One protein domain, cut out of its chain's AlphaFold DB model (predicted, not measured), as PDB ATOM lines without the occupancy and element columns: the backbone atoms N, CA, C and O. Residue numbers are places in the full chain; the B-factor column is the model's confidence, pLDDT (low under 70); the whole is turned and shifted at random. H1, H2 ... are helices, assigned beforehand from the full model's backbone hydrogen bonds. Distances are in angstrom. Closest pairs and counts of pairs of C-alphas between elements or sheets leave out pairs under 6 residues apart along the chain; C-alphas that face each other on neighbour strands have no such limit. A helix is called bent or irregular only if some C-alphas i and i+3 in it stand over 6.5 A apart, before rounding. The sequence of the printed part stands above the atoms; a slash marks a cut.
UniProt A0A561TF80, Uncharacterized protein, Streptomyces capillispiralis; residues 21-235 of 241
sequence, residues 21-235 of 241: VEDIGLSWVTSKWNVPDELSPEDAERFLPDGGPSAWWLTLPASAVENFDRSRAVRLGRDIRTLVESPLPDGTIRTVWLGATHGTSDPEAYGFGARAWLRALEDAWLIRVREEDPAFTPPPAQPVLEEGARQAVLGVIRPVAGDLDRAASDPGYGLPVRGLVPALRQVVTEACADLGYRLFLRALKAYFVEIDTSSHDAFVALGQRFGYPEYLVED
ATOM      1  N   VAL A  21       7.582  -9.538 -13.244       68.88
ATOM      2  CA  VAL A  21       7.847  -9.022 -14.581       68.88
ATOM      3  C   VAL A  21       7.534  -7.538 -14.595       68.88
ATOM      4  O   VAL A  21       6.375  -7.128 -14.665       68.88
ATOM      5  N   GLU A  22       8.600  -6.746 -14.595       80.75
ATOM      6  CA  GLU A  22       8.564  -5.279 -14.573       80.75
ATOM      7  C   GLU A  22       8.391  -4.649 -15.970       80.75
ATOM      8  O   GLU A  22       8.491  -3.429 -16.148       80.75
ATOM      9  N   ASP A  23       8.131  -5.474 -16.991       86.50
ATOM     10  CA  ASP A  23       7.780  -5.001 -18.327       86.50
ATOM     11  C   ASP A  23       6.486  -4.153 -18.270       86.50
ATOM     12  O   ASP A  23       5.645  -4.299 -17.381       86.50
ATOM     13  N   ILE A  24       6.288  -3.260 -19.248       90.44
ATOM     14  CA  ILE A  24       5.130  -2.349 -19.303       90.44
ATOM     15  C   ILE A  24       4.468  -2.343 -20.680       90.44
ATOM     16  O   ILE A  24       5.118  -2.556 -21.704       90.44
ATOM     17  N   GLY A  25       3.181  -2.001 -20.724       92.75
ATOM     18  CA  GLY A  25       2.441  -1.890 -21.980       92.75
ATOM     19  C   GLY A  25       2.405  -3.218 -22.737       92.75
ATOM     20  O   GLY A  25       2.161  -4.263 -22.139       92.75
ATOM     21  N   LEU A  26       2.653  -3.199 -24.048       95.00
ATOM     22  CA  LEU A  26       2.580  -4.421 -24.857       95.00
ATOM     23  C   LEU A  26       3.643  -5.462 -24.473       95.00
ATOM     24  O   LEU A  26       3.353  -6.653 -24.534       95.00
ATOM     25  N   SER A  27       4.836  -5.042 -24.028       92.81
ATOM     26  CA  SER A  27       5.877  -5.993 -23.615       92.81
ATOM     27  C   SER A  27       5.471  -6.790 -22.372       92.81
ATOM     28  O   SER A  27       5.787  -7.975 -22.294       92.81
ATOM     29  N   TRP A  28       4.695  -6.187 -21.462       92.69
ATOM     30  CA  TRP A  28       4.100  -6.893 -20.321       92.69
ATOM     31  C   TRP A  28       3.080  -7.946 -20.745       92.69
ATOM     32  O   TRP A  28       3.092  -9.047 -20.218       92.69
ATOM     33  N   VAL A  29       2.214  -7.648 -21.720       92.75
ATOM     34  CA  VAL A  29       1.267  -8.659 -22.220       92.75
ATOM     35  C   VAL A  29       2.051  -9.847 -22.768       92.75
ATOM     36  O   VAL A  29       1.823 -10.983 -22.367       92.75
ATOM     37  N   THR A  30       3.040  -9.584 -23.625       93.31
ATOM     38  CA  THR A  30       3.842 -10.641 -24.253       93.31
ATOM     39  C   THR A  30       4.736 -11.407 -23.281       93.31
ATOM     40  O   THR A  30       5.149 -12.519 -23.595       93.31
ATOM     41  N   SER A  31       5.039 -10.854 -22.103       90.19
ATOM     42  CA  SER A  31       5.871 -11.539 -21.112       90.19
ATOM     43  C   SER A  31       5.148 -12.681 -20.404       90.19
ATOM     44  O   SER A  31       5.814 -13.556 -19.866       90.19
ATOM     45  N   LYS A  32       3.812 -12.726 -20.465       87.62
ATOM     46  CA  LYS A  32       2.994 -13.778 -19.845       87.62
ATOM     47  C   LYS A  32       2.979 -15.094 -20.634       87.62
ATOM     48  O   LYS A  32       2.216 -15.991 -20.310       87.62
ATOM     49  N   TRP A  33       3.815 -15.229 -21.662       79.19
ATOM     50  CA  TRP A  33       3.803 -16.345 -22.614       79.19
ATOM     51  C   TRP A  33       3.924 -17.748 -21.996       79.19
ATOM     52  O   TRP A  33       3.486 -18.698 -22.635       79.19
ATOM     53  N   ASN A  34       4.507 -17.880 -20.805       73.38
ATOM     54  CA  ASN A  34       4.703 -19.142 -20.086       73.38
ATOM     55  C   ASN A  34       3.524 -19.522 -19.177       73.38
ATOM     56  O   ASN A  34       3.383 -20.688 -18.825       73.38
ATOM     57  N   VAL A  35       2.663 -18.564 -18.814       66.44
ATOM     58  CA  VAL A  35       1.607 -18.775 -17.813       66.44
ATOM     59  C   VAL A  35       0.665 -19.924 -18.194       66.44
ATOM     60  O   VAL A  35       0.430 -20.761 -17.331       66.44
ATOM     61  N   PRO A  36       0.158 -20.058 -19.439       64.44
ATOM     62  CA  PRO A  36      -0.751 -21.156 -19.782       64.44
ATOM     63  C   PRO A  36      -0.121 -22.544 -19.652       64.44
ATOM     64  O   PRO A  36      -0.829 -23.502 -19.354       64.44
ATOM     65  N   ASP A  37       1.191 -22.642 -19.865       61.56
ATOM     66  CA  ASP A  37       1.929 -23.906 -19.834       61.56
ATOM     67  C   ASP A  37       2.384 -24.284 -18.414       61.56
ATOM     68  O   ASP A  37       2.660 -25.451 -18.137       61.56
ATOM     69  N   GLU A  38       2.448 -23.308 -17.506       63.16
ATOM     70  CA  GLU A  38       2.780 -23.499 -16.089       63.16
ATOM     71  C   GLU A  38       1.561 -23.863 -15.228       63.16
ATOM     72  O   GLU A  38       1.725 -24.310 -14.088       63.16
ATOM     73  N   LEU A  39       0.340 -23.719 -15.756       63.47
ATOM     74  CA  LEU A  39      -0.868 -24.136 -15.047       63.47
ATOM     75  C   LEU A  39      -0.928 -25.662 -14.931       63.47
ATOM     76  O   LEU A  39      -0.774 -26.403 -15.906       63.47
ATOM     77  N   SER A  40      -1.234 -26.150 -13.727       69.38
ATOM     78  CA  SER A  40      -1.641 -27.543 -13.558       69.38
ATOM     79  C   SER A  40      -2.930 -27.813 -14.356       69.38
ATOM     80  O   SER A  40      -3.686 -26.879 -14.615       69.38
ATOM     81  N   PRO A  41      -3.255 -29.065 -14.730       69.19
ATOM     82  CA  PRO A  41      -4.510 -29.360 -15.428       69.19
ATOM     83  C   PRO A  41      -5.765 -28.871 -14.685       69.19
ATOM     84  O   PRO A  41      -6.715 -28.418 -15.317       69.19
ATOM     85  N   GLU A  42      -5.749 -28.927 -13.349       70.44
ATOM     86  CA  GLU A  42      -6.837 -28.434 -12.492       70.44
ATOM     87  C   GLU A  42      -6.932 -26.900 -12.523       70.44
ATOM     88  O   GLU A  42      -8.026 -26.337 -12.573       70.44
ATOM     89  N   ASP A  43      -5.788 -26.213 -12.550       69.50
ATOM     90  CA  ASP A  43      -5.723 -24.756 -12.677       69.50
ATOM     91  C   ASP A  43      -6.086 -24.298 -14.094       69.50
ATOM     92  O   ASP A  43      -6.772 -23.296 -14.262       69.50
ATOM     93  N   ALA A  44      -5.705 -25.050 -15.126       69.19
ATOM     94  CA  ALA A  44      -6.062 -24.772 -16.510       69.19
ATOM     95  C   ALA A  44      -7.584 -24.833 -16.717       69.19
ATOM     96  O   ALA A  44      -8.146 -23.918 -17.309       69.19
ATOM     97  N   GLU A  45      -8.269 -25.844 -16.169       68.75
ATOM     98  CA  GLU A  45      -9.740 -25.941 -16.210       68.75
ATOM     99  C   GLU A  45     -10.425 -24.811 -15.423       68.75
ATOM    100  O   GLU A  45     -11.529 -24.383 -15.755       68.75
ATOM    101  N   ARG A  46      -9.762 -24.292 -14.384       68.62
ATOM    102  CA  ARG A  46     -10.287 -23.220 -13.532       68.62
ATOM    103  C   ARG A  46     -10.050 -21.814 -14.085       68.62
ATOM    104  O   ARG A  46     -10.861 -20.923 -13.829       68.62
ATOM    105  N   PHE A  47      -8.921 -21.594 -14.752       66.69
ATOM    106  CA  PHE A  47      -8.403 -20.262 -15.071       66.69
ATOM    107  C   PHE A  47      -8.295 -19.974 -16.563       66.69
ATOM    108  O   PHE A  47      -8.273 -18.798 -16.937       66.69
ATOM    109  N   LEU A  48      -8.252 -20.996 -17.425       69.88
ATOM    110  CA  LEU A  48      -8.400 -20.760 -18.854       69.88
ATOM    111  C   LEU A  48      -9.888 -20.544 -19.153       69.88
ATOM    112  O   LEU A  48     -10.712 -21.392 -18.821       69.88
ATOM    113  N   PRO A  49     -10.262 -19.415 -19.773       68.38
ATOM    114  CA  PRO A  49     -11.639 -19.198 -20.189       68.38
ATOM    115  C   PRO A  49     -12.085 -20.279 -21.185       68.38
ATOM    116  O   PRO A  49     -11.281 -20.760 -21.985       68.38
ATOM    117  N   ASP A  50     -13.391 -20.574 -21.212       67.19
ATOM    118  CA  ASP A  50     -14.030 -21.584 -22.084       67.19
ATOM    119  C   ASP A  50     -13.702 -21.427 -23.593       67.19
ATOM    120  O   ASP A  50     -13.948 -22.330 -24.392       67.19
ATOM    121  N   GLY A  51     -13.134 -20.285 -24.002       66.31
ATOM    122  CA  GLY A  51     -12.670 -19.992 -25.363       66.31
ATOM    123  C   GLY A  51     -11.236 -20.437 -25.696       66.31
ATOM    124  O   GLY A  51     -10.773 -20.164 -26.804       66.31
ATOM    125  N   GLY A  52     -10.527 -21.103 -24.780       73.94
ATOM    126  CA  GLY A  52      -9.184 -21.643 -25.012       73.94
ATOM    127  C   GLY A  52      -8.052 -20.598 -24.970       73.94
ATOM    128  O   GLY A  52      -8.241 -19.487 -24.467       73.94
ATOM    129  N   PRO A  53      -6.853 -20.930 -25.496       75.19
ATOM    130  CA  PRO A  53      -5.653 -20.098 -25.355       75.19
ATOM    131  C   PRO A  53      -5.796 -18.672 -25.902       75.19
ATOM    132  O   PRO A  53      -5.277 -17.728 -25.313       75.19
ATOM    133  N   SER A  54      -6.536 -18.484 -26.998       79.81
ATOM    134  CA  SER A  54      -6.785 -17.152 -27.561       79.81
ATOM    135  C   SER A  54      -7.611 -16.277 -26.620       79.81
ATOM    136  O   SER A  54      -7.290 -15.107 -26.436       79.81
ATOM    137  N   ALA A  55      -8.635 -16.842 -25.977       83.25
ATOM    138  CA  ALA A  55      -9.449 -16.125 -25.007       83.25
ATOM    139  C   ALA A  55      -8.633 -15.734 -23.767       83.25
ATOM    140  O   ALA A  55      -8.810 -14.628 -23.270       83.25
ATOM    141  N   TRP A  56      -7.693 -16.578 -23.327       84.88
ATOM    142  CA  TRP A  56      -6.771 -16.241 -22.237       84.88
ATOM    143  C   TRP A  56      -5.889 -15.026 -22.572       84.88
ATOM    144  O   TRP A  56      -5.812 -14.074 -21.801       84.88
ATOM    145  N   TRP A  57      -5.290 -14.980 -23.762       86.75
ATOM    146  CA  TRP A  57      -4.511 -13.806 -24.177       86.75
ATOM    147  C   TRP A  57      -5.343 -12.517 -24.196       86.75
ATOM    148  O   TRP A  57      -4.817 -11.444 -23.905       86.75
ATOM    149  N   LEU A  58      -6.639 -12.612 -24.512       88.56
ATOM    150  CA  LEU A  58      -7.562 -11.477 -24.509       88.56
ATOM    151  C   LEU A  58      -7.983 -11.040 -23.097       88.56
ATOM    152  O   LEU A  58      -8.451  -9.912 -22.946       88.56
ATOM    153  N   THR A  59      -7.787 -11.854 -22.051       88.19
ATOM    154  CA  THR A  59      -8.013 -11.397 -20.669       88.19
ATOM    155  C   THR A  59      -6.874 -10.514 -20.167       88.19
ATOM    156  O   THR A  59      -7.122  -9.620 -19.364       88.19
ATOM    157  N   LEU A  60      -5.641 -10.694 -20.661       88.44
ATOM    158  CA  LEU A  60      -4.472  -9.945 -20.177       88.44
ATOM    159  C   LEU A  60      -4.620  -8.416 -20.314       88.44
ATOM    160  O   LEU A  60      -4.360  -7.715 -19.332       88.44
ATOM    161  N   PRO A  61      -5.068  -7.849 -21.455       88.62
ATOM    162  CA  PRO A  61      -5.278  -6.405 -21.564       88.62
ATOM    163  C   PRO A  61      -6.359  -5.865 -20.624       88.62
ATOM    164  O   PRO A  61      -6.253  -4.723 -20.177       88.62
ATOM    165  N   ALA A  62      -7.379  -6.668 -20.307       86.38
ATOM    166  CA  ALA A  62      -8.390  -6.306 -19.319       86.38
ATOM    167  C   ALA A  62      -7.789  -6.310 -17.905       86.38
ATOM    168  O   ALA A  62      -7.907  -5.320 -17.184       86.38
ATOM    169  N   SER A  63      -7.045  -7.357 -17.541       84.31
ATOM    170  CA  SER A  63      -6.349  -7.446 -16.250       84.31
ATOM    171  C   SER A  63      -5.338  -6.316 -16.042       84.31
ATOM    172  O   SER A  63      -5.129  -5.888 -14.909       84.31
ATOM    173  N   ALA A  64      -4.755  -5.759 -17.108       83.81
ATOM    174  CA  ALA A  64      -3.879  -4.590 -17.013       83.81
ATOM    175  C   ALA A  64      -4.577  -3.355 -16.406       83.81
ATOM    176  O   ALA A  64      -3.902  -2.506 -15.835       83.81
ATOM    177  N   VAL A  65      -5.905  -3.228 -16.509       83.19
ATOM    178  CA  VAL A  65      -6.667  -2.128 -15.881       83.19
ATOM    179  C   VAL A  65      -6.716  -2.280 -14.360       83.19
ATOM    180  O   VAL A  65      -6.710  -1.284 -13.647       83.19
ATOM    181  N   GLU A  66      -6.733  -3.519 -13.875       80.44
ATOM    182  CA  GLU A  66      -6.831  -3.857 -12.450       80.44
ATOM    183  C   GLU A  66      -5.464  -3.855 -11.766       80.44
ATOM    184  O   GLU A  66      -5.327  -3.387 -10.640       80.44
ATOM    185  N   ASN A  67      -4.449  -4.360 -12.469       74.81
ATOM    186  CA  ASN A  67      -3.106  -4.558 -11.930       74.81
ATOM    187  C   ASN A  67      -2.221  -3.313 -12.042       74.81
ATOM    188  O   ASN A  67      -1.178  -3.224 -11.392       74.81
ATOM    189  N   PHE A  68      -2.595  -2.347 -12.883       81.00
ATOM    190  CA  PHE A  68      -1.793  -1.156 -13.113       81.00
ATOM    191  C   PHE A  68      -2.480   0.130 -12.690       81.00
ATOM    192  O   PHE A  68      -3.693   0.292 -12.781       81.00
ATOM    193  N   ASP A  69      -1.655   1.124 -12.355       82.88
ATOM    194  CA  ASP A  69      -2.125   2.499 -12.377       82.88
ATOM    195  C   ASP A  69      -2.614   2.896 -13.784       82.88
ATOM    196  O   ASP A  69      -2.234   2.334 -14.823       82.88
ATOM    197  N   ARG A  70      -3.443   3.942 -13.823       83.88
ATOM    198  CA  ARG A  70      -4.068   4.422 -15.057       83.88
ATOM    199  C   ARG A  70      -3.061   4.752 -16.161       83.88
ATOM    200  O   ARG A  70      -3.370   4.573 -17.338       83.88
ATOM    201  N   SER A  71      -1.877   5.251 -15.812       84.69
ATOM    202  CA  SER A  71      -0.864   5.670 -16.785       84.69
ATOM    203  C   SER A  71      -0.232   4.474 -17.502       84.69
ATOM    204  O   SER A  71      -0.053   4.507 -18.724       84.69
ATOM    205  N   ARG A  72       0.024   3.391 -16.766       83.69
ATOM    206  CA  ARG A  72       0.536   2.116 -17.285       83.69
ATOM    207  C   ARG A  72      -0.514   1.395 -18.136       83.69
ATOM    208  O   ARG A  72      -0.189   0.963 -19.242       83.69
ATOM    209  N   ALA A  73      -1.779   1.371 -17.711       87.31
ATOM    210  CA  ALA A  73      -2.873   0.831 -18.525       87.31
ATOM    211  C   ALA A  73      -3.053   1.609 -19.846       87.31
ATOM    212  O   ALA A  73      -3.201   1.019 -20.914       87.31
ATOM    213  N   VAL A  74      -2.965   2.945 -19.816       91.75
ATOM    214  CA  VAL A  74      -3.006   3.784 -21.031       91.75
ATOM    215  C   VAL A  74      -1.825   3.511 -21.967       91.75
ATOM    216  O   VAL A  74      -1.985   3.587 -23.189       91.75
ATOM    217  N   ARG A  75      -0.642   3.190 -21.429       92.44
ATOM    218  CA  ARG A  75       0.530   2.843 -22.245       92.44
ATOM    219  C   ARG A  75       0.290   1.588 -23.084       92.44
ATOM    220  O   ARG A  75       0.650   1.608 -24.255       92.44
ATOM    221  N   LEU A  76      -0.380   0.564 -22.550       93.69
ATOM    222  CA  LEU A  76      -0.757  -0.624 -23.328       93.69
ATOM    223  C   LEU A  76      -1.576  -0.251 -24.572       93.69
ATOM    224  O   LEU A  76      -1.195  -0.590 -25.692       93.69
ATOM    225  N   GLY A  77      -2.647   0.526 -24.394       94.25
ATOM    226  CA  GLY A  77      -3.477   0.978 -25.513       94.25
ATOM    227  C   GLY A  77      -2.733   1.877 -26.510       94.25
ATOM    228  O   GLY A  77      -3.087   1.925 -27.687       94.25
ATOM    229  N   ARG A  78      -1.703   2.615 -26.074       95.50
ATOM    230  CA  ARG A  78      -0.830   3.381 -26.983       95.50
ATOM    231  C   ARG A  78       0.065   2.468 -27.809       95.50
ATOM    232  O   ARG A  78       0.136   2.661 -29.015       95.50
ATOM    233  N   ASP A  79       0.699   1.481 -27.187       97.12
ATOM    234  CA  ASP A  79       1.591   0.547 -27.879       97.12
ATOM    235  C   ASP A  79       0.857  -0.242 -28.960       97.12
ATOM    236  O   ASP A  79       1.335  -0.351 -30.092       97.12
ATOM    237  N   ILE A  80      -0.331  -0.749 -28.621       96.75
ATOM    238  CA  ILE A  80      -1.175  -1.491 -29.556       96.75
ATOM    239  C   ILE A  80      -1.509  -0.618 -30.768       96.75
ATOM    240  O   ILE A  80      -1.235  -1.013 -31.904       96.75
ATOM    241  N   ARG A  81      -2.024   0.597 -30.545       96.75
ATOM    242  CA  ARG A  81      -2.357   1.516 -31.642       96.75
ATOM    243  C   ARG A  81      -1.149   1.942 -32.449       96.75
ATOM    244  O   ARG A  81      -1.250   2.000 -33.667       96.75
ATOM    245  N   THR A  82       0.005   2.155 -31.816       97.69
ATOM    246  CA  THR A  82       1.255   2.433 -32.531       97.69
ATOM    247  C   THR A  82       1.543   1.365 -33.584       97.69
ATOM    248  O   THR A  82       1.896   1.721 -34.703       97.69
ATOM    249  N   LEU A  83       1.349   0.078 -33.286       97.88
ATOM    250  CA  LEU A  83       1.532  -0.986 -34.282       97.88
ATOM    251  C   LEU A  83       0.360  -1.076 -35.267       97.88
ATOM    252  O   LEU A  83       0.591  -1.182 -36.472       97.88
ATOM    253  N   VAL A  84      -0.885  -0.993 -34.789       97.31
ATOM    254  CA  VAL A  84      -2.098  -1.089 -35.625       97.31
ATOM    255  C   VAL A  84      -2.172   0.027 -36.669       97.31
ATOM    256  O   VAL A  84      -2.609  -0.237 -37.789       97.31
ATOM    257  N   GLU A  85      -1.729   1.236 -36.336       96.75
ATOM    258  CA  GLU A  85      -1.743   2.419 -37.209       96.75
ATOM    259  C   GLU A  85      -0.457   2.556 -38.046       96.75
ATOM    260  O   GLU A  85      -0.419   3.336 -38.996       96.75
ATOM    261  N   SER A  86       0.595   1.788 -37.735       97.38
ATOM    262  CA  SER A  86       1.873   1.845 -38.458       97.38
ATOM    263  C   SER A  86       1.770   1.346 -39.909       97.38
ATOM    264  O   SER A  86       0.917   0.500 -40.219       97.38
ATOM    265  N   PRO A  87       2.693   1.764 -40.798       97.50
ATOM    266  CA  PRO A  87       2.783   1.239 -42.163       97.50
ATOM    267  C   PRO A  87       3.348  -0.193 -42.251       97.50
ATOM    268  O   PRO A  87       3.439  -0.734 -43.351       97.50
ATOM    269  N   LEU A  88       3.709  -0.823 -41.125       98.44
ATOM    270  CA  LEU A  88       4.369  -2.131 -41.099       98.44
ATOM    271  C   LEU A  88       3.539  -3.234 -41.775       98.44
ATOM    272  O   LEU A  88       2.347  -3.352 -41.519       98.44
ATOM    273  N   PRO A  89       4.121  -4.134 -42.570       98.31
ATOM    274  CA  PRO A  89       3.398  -5.313 -43.039       98.31
ATOM    275  C   PRO A  89       2.845  -6.149 -41.872       98.31
ATOM    276  O   PRO A  89       3.481  -6.258 -40.823       98.31
ATOM    277  N   ASP A  90       1.689  -6.794 -42.064       97.69
ATOM    278  CA  ASP A  90       1.081  -7.657 -41.036       97.69
ATOM    279  C   ASP A  90       2.036  -8.786 -40.609       97.69
ATOM    280  O   ASP A  90       2.186  -9.065 -39.423       97.69
ATOM    281  N   GLY A  91       2.795  -9.335 -41.567       98.19
ATOM    282  CA  GLY A  91       3.847 -10.317 -41.300       98.19
ATOM    283  C   GLY A  91       4.958  -9.796 -40.381       98.19
ATOM    284  O   GLY A  91       5.427 -10.541 -39.529       98.19
ATOM    285  N   THR A  92       5.342  -8.519 -40.477       98.69
ATOM    286  CA  THR A  92       6.331  -7.915 -39.564       98.69
ATOM    287  C   THR A  92       5.779  -7.839 -38.141       98.69
ATOM    288  O   THR A  92       6.476  -8.197 -37.192       98.69
ATOM    289  N   ILE A  93       4.516  -7.428 -37.991       98.62
ATOM    290  CA  ILE A  93       3.838  -7.370 -36.688       98.62
ATOM    291  C   ILE A  93       3.733  -8.777 -36.088       98.62
ATOM    292  O   ILE A  93       4.076  -8.966 -34.921       98.62
ATOM    293  N   ARG A  94       3.338  -9.774 -36.892       98.19
ATOM    294  CA  ARG A  94       3.276 -11.181 -36.479       98.19
ATOM    295  C   ARG A  94       4.629 -11.698 -36.001       98.19
ATOM    296  O   ARG A  94       4.706 -12.283 -34.928       98.19
ATOM    297  N   THR A  95       5.694 -11.467 -36.769       98.62
ATOM    298  CA  THR A  95       7.042 -11.939 -36.426       98.62
ATOM    299  C   THR A  95       7.521 -11.356 -35.101       98.62
ATOM    300  O   THR A  95       8.065 -12.089 -34.279       98.62
ATOM    301  N   VAL A  96       7.303 -10.061 -34.853       98.38
ATOM    302  CA  VAL A  96       7.702  -9.450 -33.575       98.38
ATOM    303  C   VAL A  96       6.828  -9.933 -32.420       98.38
ATOM    304  O   VAL A  96       7.359 -10.187 -31.343       98.38
ATOM    305  N   TRP A  97       5.522 -10.119 -32.635       97.94
ATOM    306  CA  TRP A  97       4.633 -10.721 -31.636       97.94
ATOM    307  C   TRP A  97       5.105 -12.126 -31.237       97.94
ATOM    308  O   TRP A  97       5.282 -12.404 -30.051       97.94
ATOM    309  N   LEU A  98       5.388 -12.989 -32.217       97.50
ATOM    310  CA  LEU A  98       5.930 -14.328 -31.978       97.50
ATOM    311  C   LEU A  98       7.283 -14.261 -31.265       97.50
ATOM    312  O   LEU A  98       7.504 -14.973 -30.293       97.50
ATOM    313  N   GLY A  99       8.183 -13.373 -31.690       97.69
ATOM    314  CA  GLY A  99       9.470 -13.184 -31.024       97.69
ATOM    315  C   GLY A  99       9.333 -12.777 -29.555       97.69
ATOM    316  O   GLY A  99      10.028 -13.309 -28.699       97.69
ATOM    317  N   ALA A 100       8.409 -11.868 -29.252       96.62
ATOM    318  CA  ALA A 100       8.174 -11.388 -27.892       96.62
ATOM    319  C   ALA A 100       7.484 -12.430 -26.990       96.62
ATOM    320  O   ALA A 100       7.666 -12.391 -25.774       96.62
ATOM    321  N   THR A 101       6.731 -13.360 -27.584       94.94
ATOM    322  CA  THR A 101       6.001 -14.442 -26.898       94.94
ATOM    323  C   THR A 101       6.713 -15.797 -26.979       94.94
ATOM    324  O   THR A 101       6.081 -16.830 -26.798       94.94
ATOM    325  N   HIS A 102       8.014 -15.821 -27.292       94.69
ATOM    326  CA  HIS A 102       8.793 -17.062 -27.424       94.69
ATOM    327  C   HIS A 102       8.174 -18.091 -28.401       94.69
ATOM    328  O   HIS A 102       8.277 -19.301 -28.224       94.69
ATOM    329  N   GLY A 103       7.461 -17.612 -29.423       93.38
ATOM    330  CA  GLY A 103       6.816 -18.437 -30.440       93.38
ATOM    331  C   GLY A 103       5.611 -19.247 -29.951       93.38
ATOM    332  O   GLY A 103       5.172 -20.137 -30.676       93.38
ATOM    333  N   THR A 104       5.075 -18.990 -28.753       90.12
ATOM    334  CA  THR A 104       3.988 -19.805 -28.171       90.12
ATOM    335  C   THR A 104       2.593 -19.344 -28.575       90.12
ATOM    336  O   THR A 104       1.637 -20.115 -28.514       90.12
ATOM    337  N   SER A 105       2.458 -18.093 -29.016       88.19
ATOM    338  CA  SER A 105       1.169 -17.494 -29.343       88.19
ATOM    339  C   SER A 105       1.167 -16.964 -30.763       88.19
ATOM    340  O   SER A 105       1.607 -15.848 -31.021       88.19
ATOM    341  N   ASP A 106       0.669 -17.769 -31.698       91.75
ATOM    342  CA  ASP A 106       0.508 -17.356 -33.088       91.75
ATOM    343  C   ASP A 106      -0.918 -16.850 -33.354       91.75
ATOM    344  O   ASP A 106      -1.855 -17.650 -33.326       91.75
ATOM    345  N   PRO A 107      -1.109 -15.556 -33.685       92.44
ATOM    346  CA  PRO A 107      -2.410 -15.026 -34.084       92.44
ATOM    347  C   PRO A 107      -3.092 -15.830 -35.198       92.44
ATOM    348  O   PRO A 107      -4.308 -16.033 -35.155       92.44
ATOM    349  N   GLU A 108      -2.325 -16.331 -36.173       93.38
ATOM    350  CA  GLU A 108      -2.881 -17.081 -37.306       93.38
ATOM    351  C   GLU A 108      -3.422 -18.447 -36.879       93.38
ATOM    352  O   GLU A 108      -4.441 -18.889 -37.414       93.38
ATOM    353  N   ALA A 109      -2.810 -19.085 -35.876       88.56
ATOM    354  CA  ALA A 109      -3.310 -20.336 -35.305       88.56
ATOM    355  C   ALA A 109      -4.688 -20.158 -34.642       88.56
ATOM    356  O   ALA A 109      -5.459 -21.111 -34.540       88.56
ATOM    357  N   TYR A 110      -5.025 -18.926 -34.256       85.94
ATOM    358  CA  TYR A 110      -6.328 -18.544 -33.714       85.94
ATOM    359  C   TYR A 110      -7.281 -17.959 -34.770       85.94
ATOM    360  O   TYR A 110      -8.374 -17.514 -34.427       85.94
ATOM    361  N   GLY A 111      -6.892 -17.948 -36.049       89.69
ATOM    362  CA  GLY A 111      -7.702 -17.413 -37.146       89.69
ATOM    363  C   GLY A 111      -7.650 -15.889 -37.299       89.69
ATOM    364  O   GLY A 111      -8.499 -15.322 -37.989       89.69
ATOM    365  N   PHE A 112      -6.669 -15.217 -36.691       92.62
ATOM    366  CA  PHE A 112      -6.484 -13.769 -36.794       92.62
ATOM    367  C   PHE A 112      -5.274 -13.406 -37.662       92.62
ATOM    368  O   PHE A 112      -4.202 -13.991 -37.542       92.62
ATOM    369  N   GLY A 113      -5.412 -12.352 -38.472       96.31
ATOM    370  CA  GLY A 113      -4.243 -11.575 -38.902       96.31
ATOM    371  C   GLY A 113      -3.664 -10.794 -37.717       96.31
ATOM    372  O   GLY A 113      -4.396 -10.462 -36.780       96.31
ATOM    373  N   ALA A 114      -2.381 -10.441 -37.743       97.06
ATOM    374  CA  ALA A 114      -1.702  -9.842 -36.592       97.06
ATOM    375  C   ALA A 114      -2.308  -8.495 -36.171       97.06
ATOM    376  O   ALA A 114      -2.500  -8.238 -34.985       97.06
ATOM    377  N   ARG A 115      -2.700  -7.636 -37.117       97.75
ATOM    378  CA  ARG A 115      -3.423  -6.391 -36.796       97.75
ATOM    379  C   ARG A 115      -4.819  -6.645 -36.243       97.75
ATOM    380  O   ARG A 115      -5.269  -5.885 -35.393       97.75
ATOM    381  N   ALA A 116      -5.519  -7.663 -36.742       97.50
ATOM    382  CA  ALA A 116      -6.838  -8.020 -36.223       97.50
ATOM    383  C   ALA A 116      -6.729  -8.521 -34.777       97.50
ATOM    384  O   ALA A 116      -7.524  -8.125 -33.931       97.50
ATOM    385  N   TRP A 117      -5.689  -9.298 -34.487       96.88
ATOM    386  CA  TRP A 117      -5.336  -9.732 -33.143       96.88
ATOM    387  C   TRP A 117      -5.027  -8.566 -32.204       96.88
ATOM    388  O   TRP A 117      -5.617  -8.459 -31.133       96.88
ATOM    389  N   LEU A 118      -4.169  -7.634 -32.627       97.62
ATOM    390  CA  LEU A 118      -3.870  -6.439 -31.837       97.62
ATOM    391  C   LEU A 118      -5.121  -5.589 -31.564       97.62
ATOM    392  O   LEU A 118      -5.285  -5.101 -30.451       97.62
ATOM    393  N   ARG A 119      -6.036  -5.452 -32.532       97.06
ATOM    394  CA  ARG A 119      -7.325  -4.776 -32.307       97.06
ATOM    395  C   ARG A 119      -8.198  -5.509 -31.295       97.06
ATOM    396  O   ARG A 119      -8.788  -4.854 -30.451       97.06
ATOM    397  N   ALA A 120      -8.229  -6.840 -31.325       95.88
ATOM    398  CA  ALA A 120      -8.963  -7.613 -30.325       95.88
ATOM    399  C   ALA A 120      -8.403  -7.393 -28.905       95.88
ATOM    400  O   ALA A 120      -9.175  -7.248 -27.958       95.88
ATOM    401  N   LEU A 121      -7.074  -7.289 -28.754       95.56
ATOM    402  CA  LEU A 121      -6.445  -6.916 -27.479       95.56
ATOM    403  C   LEU A 121      -6.827  -5.490 -27.045       95.56
ATOM    404  O   LEU A 121      -7.095  -5.258 -25.866       95.56
ATOM    405  N   GLU A 122      -6.860  -4.534 -27.980       95.75
ATOM    406  CA  GLU A 122      -7.306  -3.164 -27.698       95.75
ATOM    407  C   GLU A 122      -8.774  -3.119 -27.265       95.75
ATOM    408  O   GLU A 122      -9.093  -2.447 -26.287       95.75
ATOM    409  N   ASP A 123      -9.653  -3.839 -27.959       95.56
ATOM    410  CA  ASP A 123     -11.080  -3.900 -27.649       95.56
ATOM    411  C   ASP A 123     -11.308  -4.458 -26.239       95.56
ATOM    412  O   ASP A 123     -12.061  -3.867 -25.464       95.56
ATOM    413  N   ALA A 124     -10.607  -5.535 -25.866       93.62
ATOM    414  CA  ALA A 124     -10.674  -6.105 -24.520       93.62
ATOM    415  C   ALA A 124     -10.244  -5.098 -23.438       93.62
ATOM    416  O   ALA A 124     -10.932  -4.925 -22.428       93.62
ATOM    417  N   TRP A 125      -9.146  -4.373 -23.675       94.25
ATOM    418  CA  TRP A 125      -8.699  -3.292 -22.792       94.25
ATOM    419  C   TRP A 125      -9.726  -2.151 -22.707       94.25
ATOM    420  O   TRP A 125     -10.061  -1.698 -21.611       94.25
ATOM    421  N   LEU A 126     -10.261  -1.694 -23.842       94.12
ATOM    422  CA  LEU A 126     -11.222  -0.589 -23.903       94.12
ATOM    423  C   LEU A 126     -12.538  -0.913 -23.210       94.12
ATOM    424  O   LEU A 126     -13.084  -0.035 -22.544       94.12
ATOM    425  N   ILE A 127     -13.048  -2.135 -23.378       93.69
ATOM    426  CA  ILE A 127     -14.249  -2.607 -22.684       93.69
ATOM    427  C   ILE A 127     -14.036  -2.459 -21.179       93.69
ATOM    428  O   ILE A 127     -14.778  -1.720 -20.534       93.69
ATOM    429  N   ARG A 128     -12.959  -3.047 -20.646       92.31
ATOM    430  CA  ARG A 128     -12.688  -3.039 -19.203       92.31
ATOM    431  C   ARG A 128     -12.449  -1.637 -18.647       92.31
ATOM    432  O   ARG A 128     -12.930  -1.308 -17.566       92.31
ATOM    433  N   VAL A 129     -11.737  -0.789 -19.386       91.50
ATOM    434  CA  VAL A 129     -11.534   0.615 -19.004       91.50
ATOM    435  C   VAL A 129     -12.857   1.386 -18.953       91.50
ATOM    436  O   VAL A 129     -13.047   2.215 -18.060       91.50
ATOM    437  N   ARG A 130     -13.756   1.162 -19.914       93.56
ATOM    438  CA  ARG A 130     -15.027   1.896 -20.011       93.56
ATOM    439  C   ARG A 130     -16.074   1.448 -19.005       93.56
ATOM    440  O   ARG A 130     -17.000   2.205 -18.742       93.56
ATOM    441  N   GLU A 131     -15.927   0.263 -18.427       92.38
ATOM    442  CA  GLU A 131     -16.732  -0.148 -17.275       92.38
ATOM    443  C   GLU A 131     -16.484   0.764 -16.060       92.38
ATOM    444  O   GLU A 131     -17.424   1.082 -15.337       92.38
ATOM    445  N   GLU A 132     -15.250   1.244 -15.873       89.00
ATOM    446  CA  GLU A 132     -14.893   2.195 -14.807       89.00
ATOM    447  C   GLU A 132     -15.128   3.656 -15.203       89.00
ATOM    448  O   GLU A 132     -15.583   4.462 -14.391       89.00
ATOM    449  N   ASP A 133     -14.818   4.007 -16.453       91.50
ATOM    450  CA  ASP A 133     -14.987   5.352 -17.005       91.50
ATOM    451  C   ASP A 133     -15.652   5.284 -18.391       91.50
ATOM    452  O   ASP A 133     -14.959   5.237 -19.416       91.50
ATOM    453  N   PRO A 134     -16.998   5.311 -18.461       94.56
ATOM    454  CA  PRO A 134     -17.728   5.213 -19.727       94.56
ATOM    455  C   PRO A 134     -17.412   6.331 -20.727       94.56
ATOM    456  O   PRO A 134     -17.606   6.154 -21.930       94.56
ATOM    457  N   ALA A 135     -16.936   7.486 -20.249       95.12
ATOM    458  CA  ALA A 135     -16.562   8.621 -21.087       95.12
ATOM    459  C   ALA A 135     -15.112   8.531 -21.593       95.12
ATOM    460  O   ALA A 135     -14.674   9.391 -22.368       95.12
ATOM    461  N   PHE A 136     -14.363   7.501 -21.187       92.75
ATOM    462  CA  PHE A 136     -12.968   7.359 -21.553       92.75
ATOM    463  C   PHE A 136     -12.784   7.306 -23.070       92.75
ATOM    464  O   PHE A 136     -13.268   6.414 -23.781       92.75
ATOM    465  N   THR A 137     -11.992   8.260 -23.548       92.12
ATOM    466  CA  THR A 137     -11.487   8.289 -24.914       92.12
ATOM    467  C   THR A 137      -9.995   7.981 -24.870       92.12
ATOM    468  O   THR A 137      -9.243   8.711 -24.218       92.12
ATOM    469  N   PRO A 138      -9.538   6.913 -25.542       90.69
ATOM    470  CA  PRO A 138      -8.146   6.516 -25.465       90.69
ATOM    471  C   PRO A 138      -7.272   7.580 -26.158       90.69
ATOM    472  O   PRO A 138      -7.533   7.932 -27.311       90.69
ATOM    473  N   PRO A 139      -6.217   8.105 -25.506       89.94
ATOM    474  CA  PRO A 139      -5.401   9.184 -26.074       89.94
ATOM    475  C   PRO A 139      -4.702   8.709 -27.349       89.94
ATOM    476  O   PRO A 139      -4.387   7.529 -27.408       89.94
ATOM    477  N   PRO A 140      -4.399   9.563 -28.336       89.25
ATOM    478  CA  PRO A 140      -3.768   9.118 -29.580       89.25
ATOM    479  C   PRO A 140      -2.444   8.378 -29.334       89.25
ATOM    480  O   PRO A 140      -1.789   8.576 -28.300       89.25
ATOM    481  N   ALA A 141      -2.043   7.547 -30.299       91.44
ATOM    482  CA  ALA A 141      -0.699   6.985 -30.330       91.44
ATOM    483  C   ALA A 141       0.348   8.116 -30.316       91.44
ATOM    484  O   ALA A 141       0.148   9.184 -30.895       91.44
ATOM    485  N   GLN A 142       1.465   7.888 -29.624       91.25
ATOM    486  CA  GLN A 142       2.569   8.850 -29.509       91.25
ATOM    487  C   GLN A 142       3.885   8.145 -29.853       91.25
ATOM    488  O   GLN A 142       4.678   7.855 -28.958       91.25
ATOM    489  N   PRO A 143       4.092   7.780 -31.131       94.69
ATOM    490  CA  PRO A 143       5.289   7.060 -31.530       94.69
ATOM    491  C   PRO A 143       6.535   7.942 -31.394       94.69
ATOM    492  O   PRO A 143       6.531   9.116 -31.763       94.69
ATOM    493  N   VAL A 144       7.629   7.346 -30.926       96.19
ATOM    494  CA  VAL A 144       8.947   7.988 -30.894       96.19
ATOM    495  C   VAL A 144       9.622   7.779 -32.246       96.19
ATOM    496  O   VAL A 144      10.094   6.684 -32.559       96.19
ATOM    497  N   LEU A 145       9.623   8.829 -33.070       95.44
ATOM    498  CA  LEU A 145      10.094   8.789 -34.460       95.44
ATOM    499  C   LEU A 145      11.423   9.529 -34.675       95.44
ATOM    500  O   LEU A 145      11.882   9.624 -35.814       95.44
ATOM    501  N   GLU A 146      12.039  10.070 -33.620       97.44
ATOM    502  CA  GLU A 146      13.278  10.832 -33.772       97.44
ATOM    503  C   GLU A 146      14.421   9.945 -34.271       97.44
ATOM    504  O   GLU A 146      14.692   8.869 -33.731       97.44
ATOM    505  N   GLU A 147      15.157  10.435 -35.267       97.50
ATOM    506  CA  GLU A 147      16.239   9.673 -35.893       97.50
ATOM    507  C   GLU A 147      17.341   9.292 -34.895       97.50
ATOM    508  O   GLU A 147      17.841   8.172 -34.908       97.50
ATOM    509  N   GLY A 148      17.669  10.185 -33.956       98.12
ATOM    510  CA  GLY A 148      18.642   9.895 -32.902       98.12
ATOM    511  C   GLY A 148      18.204   8.769 -31.957       98.12
ATOM    512  O   GLY A 148      19.047   7.995 -31.503       98.12
ATOM    513  N   ALA A 149      16.901   8.645 -31.682       98.25
ATOM    514  CA  ALA A 149      16.357   7.539 -30.896       98.25
ATOM    515  C   ALA A 149      16.419   6.233 -31.696       98.25
ATOM    516  O   ALA A 149      16.918   5.227 -31.195       98.25
ATOM    517  N   ARG A 150      16.018   6.262 -32.973       98.62
ATOM    518  CA  ARG A 150      16.094   5.102 -33.875       98.62
ATOM    519  C   ARG A 150      17.510   4.560 -33.999       98.62
ATOM    520  O   ARG A 150      17.732   3.374 -33.781       98.62
ATOM    521  N   GLN A 151      18.477   5.426 -34.294       98.69
ATOM    522  CA  GLN A 151      19.876   5.020 -34.445       98.69
ATOM    523  C   GLN A 151      20.460   4.467 -33.146       98.69
ATOM    524  O   GLN A 151      21.225   3.505 -33.191       98.69
ATOM    525  N   ALA A 152      20.072   5.016 -31.991       98.62
ATOM    526  CA  ALA A 152      20.490   4.475 -30.703       98.62
ATOM    527  C   ALA A 152      19.961   3.047 -30.489       98.62
ATOM    528  O   ALA A 152      20.739   2.157 -30.147       98.62
ATOM    529  N   VAL A 153      18.678   2.801 -30.776       98.75
ATOM    530  CA  VAL A 153      18.075   1.464 -30.652       98.75
ATOM    531  C   VAL A 153      18.697   0.475 -31.646       98.75
ATOM    532  O   VAL A 153      19.091  -0.629 -31.279       98.75
ATOM    533  N   LEU A 154      18.872   0.871 -32.908       98.81
ATOM    534  CA  LEU A 154      19.557   0.036 -33.904       98.81
ATOM    535  C   LEU A 154      21.013  -0.257 -33.512       98.81
ATOM    536  O   LEU A 154      21.535  -1.327 -33.837       98.81
ATOM    537  N   GLY A 155      21.660   0.690 -32.831       98.56
ATOM    538  CA  GLY A 155      23.002   0.556 -32.279       98.56
ATOM    539  C   GLY A 155      23.098  -0.550 -31.235       98.56
ATOM    540  O   GLY A 155      24.030  -1.343 -31.318       98.56
ATOM    541  N   VAL A 156      22.123  -0.657 -30.327       98.38
ATOM    542  CA  VAL A 156      22.104  -1.705 -29.289       98.38
ATOM    543  C   VAL A 156      21.615  -3.065 -29.797       98.38
ATOM    544  O   VAL A 156      22.048  -4.094 -29.297       98.38
ATOM    545  N   ILE A 157      20.778  -3.106 -30.841       98.62
ATOM    546  CA  ILE A 157      20.359  -4.372 -31.477       98.62
ATOM    547  C   ILE A 157      21.533  -5.037 -32.209       98.62
ATOM    548  O   ILE A 157      21.617  -6.260 -32.300       98.62
ATOM    549  N   ARG A 158      22.424  -4.241 -32.812       98.44
ATOM    550  CA  ARG A 158      23.445  -4.736 -33.747       98.44
ATOM    551  C   ARG A 158      24.403  -5.785 -33.155       98.44
ATOM    552  O   ARG A 158      24.603  -6.772 -33.861       98.44
ATOM    553  N   PRO A 159      24.985  -5.613 -31.953       98.00
ATOM    554  CA  PRO A 159      25.964  -6.555 -31.411       98.00
ATOM    555  C   PRO A 159      25.379  -7.945 -31.152       98.00
ATOM    556  O   PRO A 159      26.038  -8.936 -31.434       98.00
ATOM    557  N   VAL A 160      24.121  -8.015 -30.708       98.00
ATOM    558  CA  VAL A 160      23.455  -9.267 -30.301       98.00
ATOM    559  C   VAL A 160      22.554  -9.868 -31.387       98.00
ATOM    560  O   VAL A 160      21.934 -10.909 -31.189       98.00
ATOM    561  N   ALA A 161      22.472  -9.225 -32.555       98.06
ATOM    562  CA  ALA A 161      21.564  -9.607 -33.634       98.06
ATOM    563  C   ALA A 161      21.722 -11.073 -34.070       98.06
ATOM    564  O   ALA A 161      20.735 -11.783 -34.232       98.06
ATOM    565  N   GLY A 162      22.965 -11.526 -34.261       98.00
ATOM    566  CA  GLY A 162      23.230 -12.886 -34.732       98.00
ATOM    567  C   GLY A 162      22.829 -13.959 -33.721       98.00
ATOM    568  O   GLY A 162      22.341 -15.015 -34.119       98.00
ATOM    569  N   ASP A 163      23.009 -13.685 -32.430       98.00
ATOM    570  CA  ASP A 163      22.671 -14.630 -31.368       98.00
ATOM    571  C   ASP A 163      21.163 -14.672 -31.120       98.00
ATOM    572  O   ASP A 163      20.604 -15.762 -31.011       98.00
ATOM    573  N   LEU A 164      20.487 -13.518 -31.161       98.25
ATOM    574  CA  LEU A 164      19.026 -13.458 -31.094       98.25
ATOM    575  C   LEU A 164      18.361 -14.171 -32.281       98.25
ATOM    576  O   LEU A 164      17.458 -14.975 -32.068       98.25
ATOM    577  N   ASP A 165      18.810 -13.940 -33.521       97.62
ATOM    578  CA  ASP A 165      18.247 -14.639 -34.689       97.62
ATOM    579  C   ASP A 165      18.485 -16.157 -34.616       97.62
ATOM    580  O   ASP A 165      17.617 -16.933 -35.027       97.62
ATOM    581  N   ARG A 166      19.639 -16.598 -34.090       97.50
ATOM    582  CA  ARG A 166      19.941 -18.025 -33.904       97.50
ATOM    583  C   ARG A 166      19.013 -18.650 -32.867       97.50
ATOM    584  O   ARG A 166      18.395 -19.664 -33.172       97.50
ATOM    585  N   ALA A 167      18.896 -18.031 -31.693       97.50
ATOM    586  CA  ALA A 167      18.049 -18.525 -30.611       97.50
ATOM    587  C   ALA A 167      16.568 -18.569 -31.020       97.50
ATOM    588  O   ALA A 167      15.882 -19.547 -30.749       97.50
ATOM    589  N   ALA A 168      16.096 -17.558 -31.756       97.62
ATOM    590  CA  ALA A 168      14.725 -17.515 -32.254       97.62
ATOM    591  C   ALA A 168      14.443 -18.528 -33.377       97.62
ATOM    592  O   ALA A 168      13.318 -19.007 -33.510       97.62
ATOM    593  N   SER A 169      15.440 -18.866 -34.201       97.00
ATOM    594  CA  SER A 169      15.259 -19.786 -35.336       97.00
ATOM    595  C   SER A 169      15.329 -21.267 -34.963       97.00
ATOM    596  O   SER A 169      14.878 -22.097 -35.754       97.00
ATOM    597  N   ASP A 170      15.906 -21.595 -33.810       94.44
ATOM    598  CA  ASP A 170      16.017 -22.956 -33.275       94.44
ATOM    599  C   ASP A 170      15.765 -22.943 -31.759       94.44
ATOM    600  O   ASP A 170      16.692 -23.130 -30.964       94.44
ATOM    601  N   PRO A 171      14.533 -22.614 -31.333       91.50
ATOM    602  CA  PRO A 171      14.253 -22.472 -29.922       91.50
ATOM    603  C   PRO A 171      14.043 -23.852 -29.291       91.50
ATOM    604  O   PRO A 171      13.462 -24.758 -29.887       91.50
ATOM    605  N   GLY A 172      14.471 -24.007 -28.038       85.69
ATOM    606  CA  GLY A 172      14.188 -25.223 -27.266       85.69
ATOM    607  C   GLY A 172      12.701 -25.402 -26.927       85.69
ATOM    608  O   GLY A 172      12.305 -26.472 -26.468       85.69
ATOM    609  N   TYR A 173      11.889 -24.362 -27.134       84.56
ATOM    610  CA  TYR A 173      10.459 -24.324 -26.852       84.56
ATOM    611  C   TYR A 173       9.740 -23.335 -27.786       84.56
ATOM    612  O   TYR A 173      10.334 -22.342 -28.188       84.56
ATOM    613  N   GLY A 174       8.466 -23.576 -28.101       88.62
ATOM    614  CA  GLY A 174       7.684 -22.718 -29.000       88.62
ATOM    615  C   GLY A 174       8.025 -22.880 -30.487       88.62
ATOM    616  O   GLY A 174       8.813 -23.738 -30.891       88.62
ATOM    617  N   LEU A 175       7.370 -22.087 -31.339       93.00
ATOM    618  CA  LEU A 175       7.579 -22.128 -32.787       93.00
ATOM    619  C   LEU A 175       8.854 -21.372 -33.199       93.00
ATOM    620  O   LEU A 175       9.079 -20.262 -32.717       93.00
ATOM    621  N   PRO A 176       9.639 -21.887 -34.166       96.81
ATOM    622  CA  PRO A 176      10.747 -21.143 -34.758       96.81
ATOM    623  C   PRO A 176      10.311 -19.808 -35.377       96.81
ATOM    624  O   PRO A 176       9.453 -19.768 -36.265       96.81
ATOM    625  N   VAL A 177      10.969 -18.716 -34.989       97.69
ATOM    626  CA  VAL A 177      10.701 -17.354 -35.475       97.69
ATOM    627  C   VAL A 177      11.856 -16.869 -36.344       97.69
ATOM    628  O   VAL A 177      12.872 -16.361 -35.872       97.69
ATOM    629  N   ARG A 178      11.693 -16.999 -37.664       96.88
ATOM    630  CA  ARG A 178      12.700 -16.557 -38.641       96.88
ATOM    631  C   ARG A 178      12.529 -15.081 -38.986       96.88
ATOM    632  O   ARG A 178      11.420 -14.621 -39.246       96.88
ATOM    633  N   GLY A 179      13.646 -14.359 -39.077       97.56
ATOM    634  CA  GLY A 179      13.649 -12.944 -39.465       97.56
ATOM    635  C   GLY A 179      13.218 -11.992 -38.347       97.56
ATOM    636  O   GLY A 179      12.754 -10.887 -38.639       97.56
ATOM    637  N   LEU A 180      13.386 -12.398 -37.084       98.50
ATOM    638  CA  LEU A 180      13.025 -11.594 -35.921       98.50
ATOM    639  C   LEU A 180      13.794 -10.271 -35.866       98.50
ATOM    640  O   LEU A 180      13.177  -9.213 -35.726       98.50
ATOM    641  N   VAL A 181      15.119 -10.287 -36.026       98.69
ATOM    642  CA  VAL A 181      15.911  -9.048 -35.965       98.69
ATOM    643  C   VAL A 181      15.554  -8.069 -37.090       98.69
ATOM    644  O   VAL A 181      15.348  -6.890 -36.787       98.69
ATOM    645  N   PRO A 182      15.439  -8.481 -38.371       98.75
ATOM    646  CA  PRO A 182      14.913  -7.608 -39.419       98.75
ATOM    647  C   PRO A 182      13.556  -6.987 -39.070       98.75
ATOM    648  O   PRO A 182      13.383  -5.780 -39.243       98.75
ATOM    649  N   ALA A 183      12.625  -7.775 -38.524       98.81
ATOM    650  CA  ALA A 183      11.300  -7.295 -38.143       98.81
ATOM    651  C   ALA A 183      11.357  -6.266 -36.997       98.81
ATOM    652  O   ALA A 183      10.742  -5.204 -37.093       98.81
ATOM    653  N   LEU A 184      12.163  -6.515 -35.957       98.81
ATOM    654  CA  LEU A 184      12.395  -5.567 -34.856       98.81
ATOM    655  C   LEU A 184      13.002  -4.252 -35.352       98.81
ATOM    656  O   LEU A 184      12.547  -3.174 -34.971       98.81
ATOM    657  N   ARG A 185      13.996  -4.317 -36.244       98.81
ATOM    658  CA  ARG A 185      14.583  -3.115 -36.859       98.81
ATOM    659  C   ARG A 185      13.538  -2.324 -37.634       98.81
ATOM    660  O   ARG A 185      13.522  -1.103 -37.524       98.81
ATOM    661  N   GLN A 186      12.652  -3.010 -38.354       98.69
ATOM    662  CA  GLN A 186      11.572  -2.361 -39.085       98.69
ATOM    663  C   GLN A 186      10.585  -1.660 -38.140       98.69
ATOM    664  O   GLN A 186      10.209  -0.519 -38.396       98.69
ATOM    665  N   VAL A 187      10.226  -2.275 -37.004       98.75
ATOM    666  CA  VAL A 187       9.414  -1.613 -35.963       98.75
ATOM    667  C   VAL A 187      10.091  -0.333 -35.472       98.75
ATOM    668  O   VAL A 187       9.443   0.711 -35.398       98.75
ATOM    669  N   VAL A 188      11.394  -0.383 -35.191       98.75
ATOM    670  CA  VAL A 188      12.168   0.784 -34.737       98.75
ATOM    671  C   VAL A 188      12.147   1.907 -35.775       98.75
ATOM    672  O   VAL A 188      11.940   3.068 -35.422       98.75
ATOM    673  N   THR A 189      12.345   1.585 -37.053       98.44
ATOM    674  CA  THR A 189      12.456   2.593 -38.116       98.44
ATOM    675  C   THR A 189      11.114   3.137 -38.583       98.44
ATOM    676  O   THR A 189      11.016   4.324 -38.883       98.44
ATOM    677  N   GLU A 190      10.083   2.299 -38.658       98.25
ATOM    678  CA  GLU A 190       8.824   2.636 -39.333       98.25
ATOM    679  C   GLU A 190       7.651   2.859 -38.376       98.25
ATOM    680  O   GLU A 190       6.694   3.530 -38.760       98.25
ATOM    681  N   ALA A 191       7.711   2.352 -37.139       97.94
ATOM    682  CA  ALA A 191       6.616   2.481 -36.176       97.94
ATOM    683  C   ALA A 191       6.993   3.313 -34.948       97.94
ATOM    684  O   ALA A 191       6.363   4.336 -34.696       97.94
ATOM    685  N   CYS A 192       7.981   2.887 -34.158       98.50
ATOM    686  CA  CYS A 192       8.357   3.561 -32.915       98.50
ATOM    687  C   CYS A 192       9.672   3.001 -32.360       98.50
ATOM    688  O   CYS A 192       9.775   1.801 -32.096       98.50
ATOM    689  N   ALA A 193      10.652   3.875 -32.119       98.56
ATOM    690  CA  ALA A 193      11.932   3.487 -31.532       98.56
ATOM    691  C   ALA A 193      11.762   2.930 -30.110       98.56
ATOM    692  O   ALA A 193      12.339   1.898 -29.782       98.56
ATOM    693  N   ASP A 194      10.922   3.578 -29.302       98.25
ATOM    694  CA  ASP A 194      10.672   3.196 -27.912       98.25
ATOM    695  C   ASP A 194      10.016   1.809 -27.785       98.25
ATOM    696  O   ASP A 194      10.491   0.926 -27.069       98.25
ATOM    697  N   LEU A 195       8.940   1.579 -28.541       98.31
ATOM    698  CA  LEU A 195       8.255   0.288 -28.549       98.31
ATOM    699  C   LEU A 195       9.137  -0.810 -29.154       98.31
ATOM    700  O   LEU A 195       9.197  -1.913 -28.613       98.31
ATOM    701  N   GLY A 196       9.856  -0.509 -30.240       98.56
ATOM    702  CA  GLY A 196      10.807  -1.444 -30.835       98.56
ATOM    703  C   GLY A 196      11.908  -1.859 -29.857       98.56
ATOM    704  O   GLY A 196      12.264  -3.034 -29.813       98.56
ATOM    705  N   TYR A 197      12.386  -0.935 -29.019       98.62
ATOM    706  CA  TYR A 197      13.358  -1.231 -27.968       98.62
ATOM    707  C   TYR A 197      12.795  -2.165 -26.890       98.62
ATOM    708  O   TYR A 197      13.421  -3.176 -26.575       98.62
ATOM    709  N   ARG A 198      11.590  -1.894 -26.372       97.94
ATOM    710  CA  ARG A 198      10.951  -2.779 -25.379       97.94
ATOM    711  C   ARG A 198      10.657  -4.174 -25.926       97.94
ATOM    712  O   ARG A 198      10.871  -5.153 -25.219       97.94
ATOM    713  N   LEU A 199      10.215  -4.288 -27.180       98.38
ATOM    714  CA  LEU A 199       9.985  -5.587 -27.828       98.38
ATOM    715  C   LEU A 199      11.297  -6.339 -28.092       98.38
ATOM    716  O   LEU A 199      11.335  -7.561 -27.977       98.38
ATOM    717  N   PHE A 200      12.383  -5.621 -28.384       98.56
ATOM    718  CA  PHE A 200      13.722  -6.199 -28.475       98.56
ATOM    719  C   PHE A 200      14.204  -6.753 -27.128       98.56
ATOM    720  O   PHE A 200      14.606  -7.913 -27.073       98.56
ATOM    721  N   LEU A 201      14.112  -5.975 -26.041       97.69
ATOM    722  CA  LEU A 201      14.458  -6.458 -24.698       97.69
ATOM    723  C   LEU A 201      13.623  -7.683 -24.320       97.69
ATOM    724  O   LEU A 201      14.165  -8.689 -23.874       97.69
ATOM    725  N   ARG A 202      12.309  -7.633 -24.567       96.69
ATOM    726  CA  ARG A 202      11.400  -8.760 -24.330       96.69
ATOM    727  C   ARG A 202      11.826 -10.015 -25.087       96.69
ATOM    728  O   ARG A 202      11.820 -11.092 -24.503       96.69
ATOM    729  N   ALA A 203      12.230  -9.885 -26.350       97.50
ATOM    730  CA  ALA A 203      12.733 -11.008 -27.133       97.50
ATOM    731  C   ALA A 203      14.044 -11.576 -26.558       97.50
ATOM    732  O   ALA A 203      14.163 -12.790 -26.426       97.50
ATOM    733  N   LEU A 204      15.001 -10.731 -26.151       97.38
ATOM    734  CA  LEU A 204      16.229 -11.202 -25.491       97.38
ATOM    735  C   LEU A 204      15.924 -11.997 -24.217       97.38
ATOM    736  O   LEU A 204      16.486 -13.074 -24.027       97.38
ATOM    737  N   LYS A 205      15.007 -11.491 -23.384       94.69
ATOM    738  CA  LYS A 205      14.544 -12.160 -22.161       94.69
ATOM    739  C   LYS A 205      13.824 -13.476 -22.477       94.69
ATOM    740  O   LYS A 205      14.056 -14.474 -21.813       94.69
ATOM    741  N   ALA A 206      12.964 -13.490 -23.499       93.94
ATOM    742  CA  ALA A 206      12.202 -14.672 -23.905       93.94
ATOM    743  C   ALA A 206      13.110 -15.815 -24.379       93.94
ATOM    744  O   ALA A 206      12.926 -16.947 -23.952       93.94
ATOM    745  N   TYR A 207      14.114 -15.507 -25.204       95.19
ATOM    746  CA  TYR A 207      15.065 -16.492 -25.733       95.19
ATOM    747  C   TYR A 207      16.316 -16.674 -24.861       95.19
ATOM    748  O   TYR A 207      17.245 -17.371 -25.268       95.19
ATOM    749  N   PHE A 208      16.362 -16.032 -23.691       93.94
ATOM    750  CA  PHE A 208      17.476 -16.088 -22.742       93.94
ATOM    751  C   PHE A 208      18.853 -15.840 -23.396       93.94
ATOM    752  O   PHE A 208      19.836 -16.530 -23.118       93.94
ATOM    753  N   VAL A 209      18.922 -14.861 -24.304       95.75
ATOM    754  CA  VAL A 209      20.136 -14.556 -25.079       95.75
ATOM    755  C   VAL A 209      21.210 -13.989 -24.159       95.75
ATOM    756  O   VAL A 209      20.984 -12.978 -23.499       95.75
ATOM    757  N   GLU A 210      22.377 -14.631 -24.141       95.75
ATOM    758  CA  GLU A 210      23.520 -14.182 -23.347       95.75
ATOM    759  C   GLU A 210      24.062 -12.846 -23.874       95.75
ATOM    760  O   GLU A 210      24.306 -12.698 -25.074       95.75
ATOM    761  N   ILE A 211      24.277 -11.886 -22.973       95.19
ATOM    762  CA  ILE A 211      24.872 -10.585 -23.287       95.19
ATOM    763  C   ILE A 211      26.101 -10.303 -22.421       95.19
ATOM    764  O   ILE A 211      26.194 -10.735 -21.268       95.19
ATOM    765  N   ASP A 212      27.047  -9.556 -22.988       94.12
ATOM    766  CA  ASP A 212      28.217  -9.070 -22.262       94.12
ATOM    767  C   ASP A 212      27.907  -7.797 -21.457       94.12
ATOM    768  O   ASP A 212      26.899  -7.117 -21.674       94.12
ATOM    769  N   THR A 213      28.804  -7.451 -20.529       93.75
ATOM    770  CA  THR A 213      28.686  -6.249 -19.688       93.75
ATOM    771  C   THR A 213      28.562  -4.972 -20.523       93.75
ATOM    772  O   THR A 213      27.795  -4.078 -20.187       93.75
ATOM    773  N   SER A 214      29.262  -4.891 -21.662       94.62
ATOM    774  CA  SER A 214      29.190  -3.708 -22.527       94.62
ATOM    775  C   SER A 214      27.806  -3.527 -23.153       94.62
ATOM    776  O   SER A 214      27.350  -2.391 -23.301       94.62
ATOM    777  N   SER A 215      27.159  -4.615 -23.568       96.19
ATOM    778  CA  SER A 215      25.803  -4.588 -24.114       96.19
ATOM    779  C   SER A 215      24.802  -4.266 -23.014       96.19
ATOM    780  O   SER A 215      23.949  -3.405 -23.215       96.19
ATOM    781  N   HIS A 216      24.960  -4.879 -21.839       95.62
ATOM    782  CA  HIS A 216      24.160  -4.587 -20.654       95.62
ATOM    783  C   HIS A 216      24.153  -3.086 -20.318       95.62
ATOM    784  O   HIS A 216      23.094  -2.455 -20.322       95.62
ATOM    785  N   ASP A 217      25.331  -2.481 -20.141       95.44
ATOM    786  CA  ASP A 217      25.464  -1.060 -19.798       95.44
ATOM    787  C   ASP A 217      24.844  -0.154 -20.872       95.44
ATOM    788  O   ASP A 217      24.186   0.846 -20.570       95.44
ATOM    789  N   ALA A 218      25.007  -0.518 -22.149       97.00
ATOM    790  CA  ALA A 218      24.406   0.212 -23.258       97.00
ATOM    791  C   ALA A 218      22.870   0.128 -23.248       97.00
ATOM    792  O   ALA A 218      22.201   1.112 -23.583       97.00
ATOM    793  N   PHE A 219      22.303  -1.018 -22.863       97.44
ATOM    794  CA  PHE A 219      20.858  -1.202 -22.747       97.44
ATOM    795  C   PHE A 219      20.316  -0.377 -21.578       97.44
ATOM    796  O   PHE A 219      19.373   0.398 -21.757       97.44
ATOM    797  N   VAL A 220      20.943  -0.447 -20.403       96.31
ATOM    798  CA  VAL A 220      20.532   0.345 -19.232       96.31
ATOM    799  C   VAL A 220      20.584   1.840 -19.545       96.31
ATOM    800  O   VAL A 220      19.586   2.545 -19.371       96.31
ATOM    801  N   ALA A 221      21.690   2.328 -20.118       96.94
ATOM    802  CA  ALA A 221      21.834   3.733 -20.497       96.94
ATOM    803  C   ALA A 221      20.778   4.182 -21.524       96.94
ATOM    804  O   ALA A 221      20.261   5.302 -21.450       96.94
ATOM    805  N   LEU A 222      20.423   3.328 -22.491       98.06
ATOM    806  CA  LEU A 222      19.357   3.635 -23.446       98.06
ATOM    807  C   LEU A 222      17.970   3.613 -22.790       98.06
ATOM    808  O   LEU A 222      17.151   4.481 -23.086       98.06
ATOM    809  N   GLY A 223      17.716   2.679 -21.875       96.75
ATOM    810  CA  GLY A 223      16.473   2.625 -21.110       96.75
ATOM    811  C   GLY A 223      16.260   3.885 -20.275       96.75
ATOM    812  O   GLY A 223      15.197   4.499 -20.354       96.75
ATOM    813  N   GLN A 224      17.300   4.353 -19.586       96.06
ATOM    814  CA  GLN A 224      17.269   5.611 -18.831       96.06
ATOM    815  C   GLN A 224      16.918   6.813 -19.720       96.06
ATOM    816  O   GLN A 224      16.160   7.689 -19.306       96.06
ATOM    817  N   ARG A 225      17.396   6.847 -20.973       96.19
ATOM    818  CA  ARG A 225      17.033   7.900 -21.942       96.19
ATOM    819  C   ARG A 225      15.555   7.874 -22.339       96.19
ATOM    820  O   ARG A 225      15.008   8.934 -22.628       96.19
ATOM    821  N   PHE A 226      14.916   6.705 -22.340       95.06
ATOM    822  CA  PHE A 226      13.463   6.569 -22.508       95.06
ATOM    823  C   PHE A 226      12.678   6.779 -21.201       95.06
ATOM    824  O   PHE A 226      11.447   6.740 -21.204       95.06
ATOM    825  N   GLY A 227      13.371   7.052 -20.090       94.25
ATOM    826  CA  GLY A 227      12.773   7.252 -18.771       94.25
ATOM    827  C   GLY A 227      12.440   5.950 -18.046       94.25
ATOM    828  O   GLY A 227      11.596   5.959 -17.150       94.25
ATOM    829  N   TYR A 228      13.059   4.833 -18.433       92.31
ATOM    830  CA  TYR A 228      12.861   3.555 -17.763       92.31
ATOM    831  C   TYR A 228      13.702   3.437 -16.500       92.31
ATOM    832  O   TYR A 228      14.857   3.872 -16.486       92.31
ATOM    833  N   PRO A 229      13.143   2.825 -15.445       87.88
ATOM    834  CA  PRO A 229      13.953   2.365 -14.338       87.88
ATOM    835  C   PRO A 229      14.884   1.241 -14.808       87.88
ATOM    836  O   PRO A 229      14.552   0.484 -15.721       87.88
ATOM    837  N   GLU A 230      16.037   1.124 -14.158       87.56
ATOM    838  CA  GLU A 230      17.067   0.129 -14.478       87.56
ATOM    839  C   GLU A 230      16.519  -1.304 -14.443       87.56
ATOM    840  O   GLU A 230      16.683  -2.040 -15.414       87.56
ATOM    841  N   TYR A 231      15.723  -1.643 -13.424       85.56
ATOM    842  CA  TYR A 231      15.119  -2.971 -13.276       85.56
ATOM    843  C   TYR A 231      14.229  -3.398 -14.456       85.56
ATOM    844  O   TYR A 231      14.146  -4.583 -14.747       85.56
ATOM    845  N   LEU A 232      13.597  -2.467 -15.186       86.81
ATOM    846  CA  LEU A 232      12.810  -2.822 -16.376       86.81
ATOM    847  C   LEU A 232      13.710  -3.400 -17.472       86.81
ATOM    848  O   LEU A 232      13.288  -4.262 -18.246       86.81
ATOM    849  N   VAL A 233      14.950  -2.919 -17.546       87.88
ATOM    850  CA  VAL A 233      15.958  -3.440 -18.464       87.88
ATOM    851  C   VAL A 233      16.531  -4.733 -17.901       87.88
ATOM    852  O   VAL A 233      16.419  -5.748 -18.575       87.88
ATOM    853  N   GLU A 234      17.083  -4.703 -16.687       86.94
ATOM    854  CA  GLU A 234      17.877  -5.797 -16.104       86.94
ATOM    855  C   GLU A 234      17.082  -7.070 -15.809       86.94
ATOM    856  O   GLU A 234      17.610  -8.173 -15.965       86.94
ATOM    857  N   ASP A 235      15.824  -6.934 -15.386       84.19
ATOM    858  CA  ASP A 235      15.029  -8.072 -14.943       84.19
ATOM    859  C   ASP A 235      14.929  -9.147 -16.034       84.19
ATOM    860  O   ASP A 235      14.540  -8.876 -17.177       84.19
TER     861      ASP A 235
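This is residues 21 to 235 of the 241 residues of an uncharacterized protein of Streptomyces capillispiralis (UniProt A0A561TF80). A compact, rounded body of helices is built from two groups side by side: H3, H4 and H7 make one, and the bundle of H8a, H9 and H10 makes the other. H1 and H5 pack between the groups; H11 packs along one side of the second group, where it touches H8a, with the short H12 packed on H11, and H2 sits at a far end. Residues 133 to 146, with no named element, run from one group to the other. The 215 printed residues hold twelve named helices, H1 to H12, and no named strand: all helix. The radius of gyration of the C-alphas is 16.6 A, and the spans are 45 by 40 by 32 A.

H1, residues 26 to 38, begins with its C-alpha at (2.580, -4.421, -24.857). H2 is residues 41 to 47; H3, 52 to 67, is 22.4 A long with a kink of 35 degrees near residue 61. H4 is 70 to 85, H5 90 to 100, H6 107 to 110, and H7, 114 to 132, is 28.2 A long. H8, residues 147 to 169, was assigned as one helix by its hydrogen bonds but is bent: C-alphas 159 and 162 are 7.7 A apart. Its arms are H8a, 147 to 159, and H8b, 162 to 169. H1 and H8a are irregular, with C-alphas 31 and 34 7.8 A apart and 156 and 159 6.6 A apart. H9 is 180 to 191, H10 193 to 206, H11 213 to 225, and H12, 230 to 234, ends at (17.877, -5.797, -16.104).

H1 touches H3, closest at the C-alphas of Val 29 and Leu 60, 6.2 A. H2 is close to H1 but not clearly touching, at Pro 36 and Ala 44, 7.2 A between C-alphas. H3, H4 and H7 form an up and down bundle, each running against the one before; H3 and H7 come within 4.6 A at C-alphas 62 and 125. The hairpin H3 and H4 only just touches, with 3 pairs of C-alphas within 8 A. H6 and H7 only just touch, only at the corner, with 3 such pairs. H5 touches H10 at C-alphas 100 and 203, 4.6 A. H8a, H9 and H10 form another up and down bundle; H8a and H9 run opposite ways at a shallow tilt of 6 degrees, closest at C-alphas 150 and 188, 5.9 A. H8b touches H9 at C-alphas 165 and 180, 6.2 A, with residues 180 to 181 of H9 alone. H11 touches H8a at C-alphas 219 and 156, 6.7 A, and H12 at 220 and 230, 5.9 A. Every O i to N i+4 pair is within hydrogen-bond range in H2, H5, H8b, H9, H10, H11 and H12; the counts are 3 of 9 in H1, with 7 of 10 O i to N i+3 pairs, 7 of 12 in H3, 11 of 12 in H4, 14 of 15 in H7 and 8 of 9 in H8a, and H6 is too short for such a pair.

The two C-alphas farthest apart, of Glu 42 and Gly 148, are 50.3 A apart. The printed part has no cut, and the link from H7 to H8, 14 residues, is long. Mean pLDDT of the printed part is 91.4; residues 21, 35 to 41 and 43 to 51 are under 70.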